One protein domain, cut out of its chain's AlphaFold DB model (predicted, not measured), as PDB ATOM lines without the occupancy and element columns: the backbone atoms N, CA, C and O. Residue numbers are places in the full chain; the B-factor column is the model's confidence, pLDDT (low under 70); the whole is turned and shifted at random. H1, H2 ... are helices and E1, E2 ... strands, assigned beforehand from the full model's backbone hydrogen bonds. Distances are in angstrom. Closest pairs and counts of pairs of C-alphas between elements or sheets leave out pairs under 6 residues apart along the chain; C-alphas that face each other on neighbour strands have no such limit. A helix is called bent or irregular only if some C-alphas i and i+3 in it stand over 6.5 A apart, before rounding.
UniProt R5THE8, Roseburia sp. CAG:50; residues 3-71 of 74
ATOM      1  N   HIS A   3     165.837 124.598 134.215       96.06
ATOM      2  CA  HIS A   3     164.632 125.255 134.698       96.06
ATOM      3  C   HIS A   3     163.882 124.307 135.624       96.06
ATOM      4  O   HIS A   3     163.654 123.151 135.278       96.06
ATOM      5  N   PHE A   4     163.496 124.805 136.792       97.62
ATOM      6  CA  PHE A   4     162.626 124.092 137.716       97.62
ATOM      7  C   PHE A   4     161.300 124.825 137.812       97.62
ATOM      8  O   PHE A   4     161.287 126.039 138.008       97.62
ATOM      9  N   VAL A   5     160.207 124.081 137.711       97.62
ATOM     10  CA  VAL A   5     158.857 124.595 137.930       97.62
ATOM     11  C   VAL A   5     158.379 124.100 139.286       97.62
ATOM     12  O   VAL A   5     158.572 122.929 139.615       97.62
ATOM     13  N   ARG A   6     157.773 124.983 140.080       98.06
ATOM     14  CA  ARG A   6     157.035 124.597 141.287       98.06
ATOM     15  C   ARG A   6     155.716 125.348 141.365       98.06
ATOM     16  O   ARG A   6     155.639 126.492 140.924       98.06
ATOM     17  N   GLU A   7     154.721 124.710 141.961       98.19
ATOM     18  CA  GLU A   7     153.460 125.358 142.310       98.19
ATOM     19  C   GLU A   7     153.668 126.379 143.432       98.19
ATOM     20  O   GLU A   7     154.500 126.192 144.327       98.19
ATOM     21  N   ILE A   8     152.911 127.468 143.356       97.88
ATOM     22  CA  ILE A   8     152.797 128.520 144.365       97.88
ATOM     23  C   ILE A   8     151.331 128.955 144.452       97.88
ATOM     24  O   ILE A   8     150.519 128.635 143.583       97.88
ATOM     25  N   GLU A   9     150.975 129.721 145.480       97.94
ATOM     26  CA  GLU A   9     149.663 130.366 145.499       97.94
ATOM     27  C   GLU A   9     149.497 131.258 144.256       97.94
ATOM     28  O   GLU A   9     150.368 132.067 143.935       97.94
ATOM     29  N   GLY A  10     148.393 131.075 143.530       95.19
ATOM     30  CA  GLY A  10     148.101 131.832 142.310       95.19
ATOM     31  C   GLY A  10     148.761 131.310 141.026       95.19
ATOM     32  O   GLY A  10     148.560 131.921 139.979       95.19
ATOM     33  N   GLY A  11     149.500 130.193 141.058       96.62
ATOM     34  CA  GLY A  11     150.001 129.550 139.840       96.62
ATOM     35  C   GLY A  11     151.283 128.747 140.034       96.62
ATOM     36  O   GLY A  11     151.387 127.892 140.908       96.62
ATOM     37  N   ILE A  12     152.270 129.007 139.179       97.62
ATOM     38  CA  ILE A  12     153.586 128.367 139.221       97.62
ATOM     39  C   ILE A  12     154.682 129.428 139.179       97.62
ATOM     40  O   ILE A  12     154.494 130.503 138.612       97.62
ATOM     41  N   GLU A  13     155.854 129.108 139.715       97.50
ATOM     42  CA  GLU A  13     157.068 129.872 139.442       97.50
ATOM     43  C   GLU A  13     158.096 129.031 138.683       97.50
ATOM     44  O   GLU A  13     158.229 127.819 138.888       97.50
ATOM     45  N   LEU A  14     158.863 129.710 137.831       97.94
ATOM     46  CA  LEU A  14     159.976 129.144 137.082       97.94
ATOM     47  C   LEU A  14     161.305 129.623 137.675       97.94
ATOM     48  O   LEU A  14     161.594 130.817 137.721       97.94
ATOM     49  N   ARG A  15     162.155 128.685 138.093       97.56
ATOM     50  CA  ARG A  15     163.484 128.952 138.656       97.56
ATOM     51  C   ARG A  15     164.557 128.512 137.668       97.56
ATOM     52  O   ARG A  15     164.843 127.322 137.539       97.56
ATOM     53  N   SER A  16     165.182 129.478 137.009       96.81
ATOM     54  CA  SER A  16     166.242 129.242 136.021       96.81
ATOM     55  C   SER A  16     167.635 129.237 136.662       96.81
ATOM     56  O   SER A  16     167.912 129.994 137.599       96.81
ATOM     57  N   ARG A  17     168.534 128.384 136.164       94.94
ATOM     58  CA  ARG A  17     169.968 128.375 136.489       94.94
ATOM     59  C   ARG A  17     170.799 128.241 135.218       94.94
ATOM     60  O   ARG A  17     170.554 127.369 134.377       94.94
ATOM     61  N   PHE A  18     171.816 129.089 135.120       93.62
ATOM     62  CA  PHE A  18     172.737 129.144 133.996       93.62
ATOM     63  C   PHE A  18     174.164 129.016 134.510       93.62
ATOM     64  O   PHE A  18     174.572 129.751 135.405       93.62
ATOM     65  N   TRP A  19     174.922 128.100 133.914       92.75
ATOM     66  CA  TRP A  19     176.342 127.914 134.183       92.75
ATOM     67  C   TRP A  19     177.097 128.152 132.882       92.75
ATOM     68  O   TRP A  19     177.243 127.253 132.061       92.75
ATOM     69  N   MET A  20     177.513 129.394 132.643       92.12
ATOM     70  CA  MET A  20     178.236 129.725 131.417       92.12
ATOM     71  C   MET A  20     179.628 129.086 131.436       92.12
ATOM     72  O   MET A  20     180.391 129.271 132.381       92.12
ATOM     73  N   GLY A  21     179.954 128.332 130.386       93.12
ATOM     74  CA  GLY A  21     181.240 127.635 130.254       93.12
ATOM     75  C   GLY A  21     181.266 126.227 130.834       93.12
ATOM     76  O   GLY A  21     182.293 125.555 130.740       93.12
ATOM     77  N   TRP A  22     180.135 125.761 131.361       93.81
ATOM     78  CA  TRP A  22     179.919 124.384 131.781       93.81
ATOM     79  C   TRP A  22     178.699 123.809 131.070       93.81
ATOM     80  O   TRP A  22     177.710 124.503 130.841       93.81
ATOM     81  N   ASN A  23     178.770 122.531 130.725       91.06
ATOM     82  CA  ASN A  23     177.662 121.778 130.155       91.06
ATOM     83  C   ASN A  23     177.510 120.434 130.853       91.06
ATOM     84  O   ASN A  23     178.439 119.949 131.486       91.06
ATOM     85  N   TYR A  24     176.339 119.828 130.691       90.50
ATOM     86  CA  TYR A  24     176.079 118.468 131.135       90.50
ATOM     87  C   TYR A  24     176.057 117.553 129.912       90.50
ATOM     88  O   TYR A  24     175.178 117.681 129.059       90.50
ATOM     89  N   VAL A  25     177.044 116.666 129.795       91.00
ATOM     90  CA  VAL A  25     177.228 115.778 128.640       91.00
ATOM     91  C   VAL A  25     177.364 114.348 129.145       91.00
ATOM     92  O   VAL A  25     178.233 114.056 129.963       91.00
ATOM     93  N   ASN A  26     176.505 113.445 128.659       92.75
ATOM     94  CA  ASN A  26     176.533 112.013 128.989       92.75
ATOM     95  C   ASN A  26     176.589 111.714 130.498       92.75
ATOM     96  O   ASN A  26     177.374 110.883 130.953       92.75
ATOM     97  N   GLY A  27     175.765 112.405 131.287       93.00
ATOM     98  CA  GLY A  27     175.677 112.150 132.724       93.00
ATOM     99  C   GLY A  27     176.743 112.850 133.572       93.00
ATOM    100  O   GLY A  27     176.881 112.529 134.750       93.00
ATOM    101  N   ARG A  28     177.551 113.742 132.984       94.62
ATOM    102  CA  ARG A  28     178.686 114.380 133.659       94.62
ATOM    103  C   ARG A  28     178.743 115.873 133.375       94.62
ATOM    104  O   ARG A  28     178.477 116.306 132.253       94.62
ATOM    105  N   ASP A  29     179.164 116.634 134.377       93.94
ATOM    106  CA  ASP A  29     179.507 118.042 134.214       93.94
ATOM    107  C   ASP A  29     180.846 118.169 133.480       93.94
ATOM    108  O   ASP A  29     181.863 117.606 133.887       93.94
ATOM    109  N   VAL A  30     180.846 118.911 132.377       94.75
ATOM    110  CA  VAL A  30     182.001 119.132 131.507       94.75
ATOM    111  C   VAL A  30     182.261 120.626 131.403       94.75
ATOM    112  O   VAL A  30     181.392 121.399 130.990       94.75
ATOM    113  N   LYS A  31     183.487 121.036 131.735       94.00
ATOM    114  CA  LYS A  31     183.961 122.393 131.471       94.00
ATOM    115  C   LYS A  31     184.214 122.534 129.973       94.00
ATOM    116  O   LYS A  31     185.107 121.891 129.430       94.00
ATOM    117  N   VAL A  32     183.410 123.355 129.306       92.44
ATOM    118  CA  VAL A  32     183.513 123.597 127.857       92.44
ATOM    119  C   VAL A  32     184.284 124.869 127.531       92.44
ATOM    120  O   VAL A  32     184.754 125.021 126.409       92.44
ATOM    121  N   LEU A  33     184.426 125.778 128.497       94.75
ATOM    122  CA  LEU A  33     185.267 126.959 128.355       94.75
ATOM    123  C   LEU A  33     186.705 126.617 128.780       94.75
ATOM    124  O   LEU A  33     186.894 126.223 129.933       94.75
ATOM    125  N   PRO A  34     187.710 126.762 127.900       94.88
ATOM    126  CA  PRO A  34     189.092 126.461 128.261       94.88
ATOM    127  C   PRO A  34     189.615 127.292 129.439       94.88
ATOM    128  O   PRO A  34     189.108 128.373 129.755       94.88
ATOM    129  N   ASP A  35     190.649 126.772 130.096       94.31
ATOM    130  CA  ASP A  35     191.262 127.414 131.255       94.31
ATOM    131  C   ASP A  35     191.830 128.798 130.921       94.31
ATOM    132  O   ASP A  35     192.316 129.055 129.822       94.31
ATOM    133  N   GLY A  36     191.725 129.717 131.883       93.94
ATOM    134  CA  GLY A  36     192.126 131.115 131.712       93.94
ATOM    135  C   GLY A  36     191.135 131.979 130.925       93.94
ATOM    136  O   GLY A  36     191.285 133.198 130.920       93.94
ATOM    137  N   MET A  37     190.099 131.394 130.313       94.94
ATOM    138  CA  MET A  37     189.051 132.154 129.634       94.94
ATOM    139  C   MET A  37     187.821 132.379 130.515       94.94
ATOM    140  O   MET A  37     187.457 131.562 131.362       94.94
ATOM    141  N   ARG A  38     187.151 133.507 130.273       90.88
ATOM    142  CA  ARG A  38     185.885 133.896 130.900       90.88
ATOM    143  C   ARG A  38     184.985 134.506 129.833       90.88
ATOM    144  O   ARG A  38     185.463 135.228 128.960       90.88
ATOM    145  N   TYR A  39     183.684 134.251 129.920       91.19
ATOM    146  CA  TYR A  39     182.724 135.030 129.143       91.19
ATOM    147  C   TYR A  39     182.745 136.502 129.572       91.19
ATOM    148  O   TYR A  39     182.937 136.784 130.757       91.19
ATOM    149  N   PRO A  40     182.495 137.442 128.647       94.75
ATOM    150  CA  PRO A  40     182.264 138.830 129.017       94.75
ATOM    151  C   PRO A  40     181.110 138.938 130.016       94.75
ATOM    152  O   PRO A  40     180.095 138.256 129.865       94.75
ATOM    153  N   ASP A  41     181.220 139.842 130.988       93.75
ATOM    154  CA  ASP A  41     180.173 140.048 132.002       93.75
ATOM    155  C   ASP A  41     178.829 140.415 131.375       93.75
ATOM    156  O   ASP A  41     177.780 139.914 131.782       93.75
ATOM    157  N   MET A  42     178.880 141.194 130.293       97.00
ATOM    158  CA  MET A  42     177.710 141.527 129.488       97.00
ATOM    159  C   MET A  42     176.982 140.291 128.961       97.00
ATOM    160  O   MET A  42     175.761 140.306 128.909       97.00
ATOM    161  N   ALA A  43     177.677 139.202 128.624       95.44
ATOM    162  CA  ALA A  43     177.017 137.992 128.140       95.44
ATOM    163  C   ALA A  43     176.145 137.350 129.234       95.44
ATOM    164  O   ALA A  43     174.995 136.994 128.977       95.44
ATOM    165  N   ALA A  44     176.654 137.271 130.469       92.38
ATOM    166  CA  ALA A  44     175.897 136.750 131.607       92.38
ATOM    167  C   ALA A  44     174.715 137.662 131.974       92.38
ATOM    168  O   ALA A  44     173.604 137.183 132.203       92.38
ATOM    169  N   MET A  45     174.931 138.981 131.973       96.12
ATOM    170  CA  MET A  45     173.880 139.965 132.243       96.12
ATOM    171  C   MET A  45     172.783 139.939 131.172       96.12
ATOM    172  O   MET A  45     171.596 139.927 131.498       96.12
ATOM    173  N   SER A  46     173.163 139.892 129.893       97.69
ATOM    174  CA  SER A  46     172.220 139.806 128.779       97.69
ATOM    175  C   SER A  46     171.418 138.510 128.814       97.69
ATOM    176  O   SER A  46     170.218 138.554 128.553       97.69
ATOM    177  N   LEU A  47     172.029 137.383 129.189       96.38
ATOM    178  CA  LEU A  47     171.324 136.112 129.362       96.38
ATOM    179  C   LEU A  47     170.278 136.185 130.482       96.38
ATOM    180  O   LEU A  47     169.147 135.738 130.298       96.38
ATOM    181  N   ALA A  48     170.628 136.788 131.621       95.56
ATOM    182  CA  ALA A  48     169.680 137.001 132.710       95.56
ATOM    183  C   ALA A  48     168.502 137.887 132.266       95.56
ATOM    184  O   ALA A  48     167.344 137.538 132.495       95.56
ATOM    185  N   LEU A  49     168.783 138.993 131.568       97.88
ATOM    186  CA  LEU A  49     167.747 139.889 131.051       97.88
ATOM    187  C   LEU A  49     166.855 139.205 130.008       97.88
ATOM    188  O   LEU A  49     165.641 139.404 130.013       97.88
ATOM    189  N   HIS A  50     167.448 138.412 129.116       98.00
ATOM    190  CA  HIS A  50     166.725 137.641 128.112       98.00
ATOM    191  C   HIS A  50     165.744 136.671 128.772       98.00
ATOM    192  O   HIS A  50     164.562 136.713 128.445       98.00
ATOM    193  N   ASN A  51     166.200 135.898 129.766       97.94
ATOM    194  CA  ASN A  51     165.348 134.957 130.491       97.94
ATOM    195  C   ASN A  51     164.144 135.651 131.142       97.94
ATOM    196  O   ASN A  51     163.021 135.172 131.019       97.94
ATOM    197  N   VAL A  52     164.360 136.802 131.787       97.38
ATOM    198  CA  VAL A  52     163.264 137.566 132.398       97.38
ATOM    199  C   VAL A  52     162.269 138.026 131.334       97.38
ATOM    200  O   VAL A  52     161.069 137.827 131.511       97.38
ATOM    201  N   LYS A  53     162.737 138.601 130.219       98.38
ATOM    202  CA  LYS A  53     161.855 139.091 129.147       98.38
ATOM    203  C   LYS A  53     161.043 137.962 128.514       98.38
ATOM    204  O   LYS A  53     159.834 138.096 128.369       98.38
ATOM    205  N   GLU A  54     161.706 136.867 128.166       98.19
ATOM    206  CA  GLU A  54     161.097 135.702 127.530       98.19
ATOM    207  C   GLU A  54     160.027 135.071 128.426       98.19
ATOM    208  O   GLU A  54     158.870 134.963 128.022       98.19
ATOM    209  N   PHE A  55     160.378 134.712 129.664       98.06
ATOM    210  CA  PHE A  55     159.462 133.973 130.531       98.06
ATOM    211  C   PHE A  55     158.384 134.845 131.168       98.06
ATOM    212  O   PHE A  55     157.292 134.344 131.417       98.06
ATOM    213  N   THR A  56     158.625 136.146 131.361       97.62
ATOM    214  CA  THR A  56     157.545 137.071 131.750       97.62
ATOM    215  C   THR A  56     156.532 137.225 130.619       97.62
ATOM    216  O   THR A  56     155.329 137.202 130.866       97.62
ATOM    217  N   ASN A  57     156.999 137.326 129.370       98.31
ATOM    218  CA  ASN A  57     156.106 137.367 128.216       98.31
ATOM    219  C   ASN A  57     155.328 136.053 128.062       98.31
ATOM    220  O   ASN A  57     154.116 136.077 127.873       98.31
ATOM    221  N   LEU A  58     156.004 134.906 128.195       98.12
ATOM    222  CA  LEU A  58     155.350 133.602 128.141       98.12
ATOM    223  C   LEU A  58     154.301 133.459 129.246       98.12
ATOM    224  O   LEU A  58     153.185 133.047 128.959       98.12
ATOM    225  N   ALA A  59     154.613 133.847 130.485       97.44
ATOM    226  CA  ALA A  59     153.669 133.782 131.600       97.44
ATOM    227  C   ALA A  59     152.372 134.564 131.326       97.44
ATOM    228  O   ALA A  59     151.304 134.127 131.747       97.44
ATOM    229  N   ALA A  60     152.452 135.677 130.589       98.06
ATOM    230  CA  ALA A  60     151.288 136.488 130.244       98.06
ATOM    231  C   ALA A  60     150.327 135.798 129.259       98.06
ATOM    232  O   ALA A  60     149.127 136.052 129.315       98.06
ATOM    233  N   ILE A  61     150.835 134.939 128.368       98.31
ATOM    234  CA  ILE A  61     150.032 134.319 127.298       98.31
ATOM    235  C   ILE A  61     149.794 132.821 127.497       98.31
ATOM    236  O   ILE A  61     148.866 132.265 126.917       98.31
ATOM    237  N   LEU A  62     150.625 132.148 128.295       97.75
ATOM    238  CA  LEU A  62     150.650 130.690 128.387       97.75
ATOM    239  C   LEU A  62     149.309 130.081 128.828       97.75
ATOM    240  O   LEU A  62     148.909 129.102 128.203       97.75
ATOM    241  N   PRO A  63     148.581 130.615 129.833       96.88
ATOM    242  CA  PRO A  63     147.316 130.012 130.251       96.88
ATOM    243  C   PRO A  63     146.256 130.003 129.142       96.88
ATOM    244  O   PRO A  63     145.626 128.972 128.909       96.88
ATOM    245  N   SER A  64     146.078 131.126 128.438       97.88
ATOM    246  CA  SER A  64     145.100 131.224 127.349       97.88
ATOM    247  C   SER A  64     145.545 130.432 126.127       97.88
ATOM    248  O   SER A  64     144.743 129.693 125.569       97.88
ATOM    249  N   LEU A  65     146.829 130.522 125.766       97.44
ATOM    250  CA  LEU A  65     147.399 129.778 124.644       97.44
ATOM    251  C   LEU A  65     147.255 128.269 124.852       97.44
ATOM    252  O   LEU A  65     146.856 127.554 123.944       97.44
ATOM    253  N   TYR A  66     147.544 127.772 126.057       96.81
ATOM    254  CA  TYR A  66     147.368 126.359 126.371       96.81
ATOM    255  C   TYR A  66     145.894 125.943 126.308       96.81
ATOM    256  O   TYR A  66     145.584 124.892 125.757       96.81
ATOM    257  N   ALA A  67     144.977 126.754 126.844       97.12
ATOM    258  CA  ALA A  67     143.547 126.458 126.776       97.12
ATOM    259  C   ALA A  67     143.033 126.366 125.328       97.12
ATOM    260  O   ALA A  67     142.191 125.515 125.044       97.12
ATOM    261  N   GLU A  68     143.552 127.210 124.434       97.25
ATOM    262  CA  GLU A  68     143.211 127.225 123.009       97.25
ATOM    263  C   GLU A  68     143.854 126.063 122.238       97.25
ATOM    264  O   GLU A  68     143.180 125.401 121.451       97.25
ATOM    265  N   GLU A  69     145.133 125.766 122.483       97.00
ATOM    266  CA  GLU A  69     145.935 124.928 121.581       97.00
ATOM    267  C   GLU A  69     146.232 123.511 122.092       97.00
ATOM    268  O   GLU A  69     146.680 122.668 121.316       97.00
ATOM    269  N   LYS A  70     145.966 123.183 123.368       95.62
ATOM    270  CA  LYS A  70     146.369 121.883 123.956       95.62
ATOM    271  C   LYS A  70     145.826 120.643 123.235       95.62
ATOM    272  O   LYS A  70     146.386 119.565 123.425       95.62
ATOM    273  N   ASP A  71     144.759 120.779 122.446       96.38
ATOM    274  CA  ASP A  71     144.136 119.692 121.679       96.38
ATOM    275  C   ASP A  71     144.209 119.921 120.150       96.38
ATOM    276  O   ASP A  71     143.720 119.094 119.383       96.38
TER     277      ASP A  71
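AT A GLANCE: This is residues 3 to 71 of the 74 residues of a protein of Roseburia sp. CAG:50 (UniProt R5THE8). The model is a loose, elongated frame: a two-stranded hairpin, E1 and E2, and one long helix, H1, that runs back beside E2, with a second, smaller hairpin, E3 and E4, set away from them toward the other end. The link from E4 folds the chain back into H1, which kinks near residue 63, and residues 64 to 71 stick out past the rest. The printed part has 69 residues with four named strands and then one named helix, in the order E1, E2, E3, E4, H1. The class is mixed, helices and strands, and each of the two sheets is one antiparallel pair. The whole is only just loose, close to extended, with a radius of gyration of the C-alphas of 16.5 A and spans of 49 by 30 by 25 A.

IN THESE COORDINATES: E1 is residues 3 to 8, 15.6 A from first to last C-alpha, and begins at C-alpha 3 at (164.632, 125.255, 134.698). E2, residues 11 to 17, is the longest strand by residues and measures 20.3 A. E3 is residues 22 to 25 and E4 is residues 28 to 31, 9.5 A and 9.8 A long. H1 is residues 41 to 69, 38.9 A, from C-alpha 41 at (180.173, 140.048, 132.002) to C-alpha 69 at (145.935, 124.928, 121.581).

HOW THE PARTS SIT: E1 and E2 form a hairpin, antiparallel at 153 degrees between their directions. N 4 and O 15 are 3.0 A apart and N 13 and O 6 are 2.9 A apart, both within hydrogen-bond range. E3 and E4 form another hairpin, antiparallel at 144 degrees. There N 23 and O 30 are within hydrogen-bond range at 2.9 A, and N 30 and O 23 at 2.8 A. E2 and E3 are apart. H1 and E2 are near each other, with 12 pairs of C-alphas within 10 A, made by residues 48 to 63 of H1. H1 is apart from E1 and from E3. H1 is irregular, with C-alphas 60 and 63 at 7.6 A, and has a kink of 55 degrees near residue 63. In H1, 22 of 25 O i to N i+4 pairs are within hydrogen-bond range.

THE WHOLE: The two C-alphas farthest apart are those of Gly 36 and Asp 71, at 50.3 A. Residues 64 to 71, of which 64 to 69 belong to H1, stand free; without them the body spans 45 by 29 by 16 A. The printed part has no cut. The links E1 to E2, E2 to E3 and E3 to E4 are tight, and E4 to H1, with nine residues, is short. The mean pLDDT of the printed part is 95.8, and no printed residue is under 70.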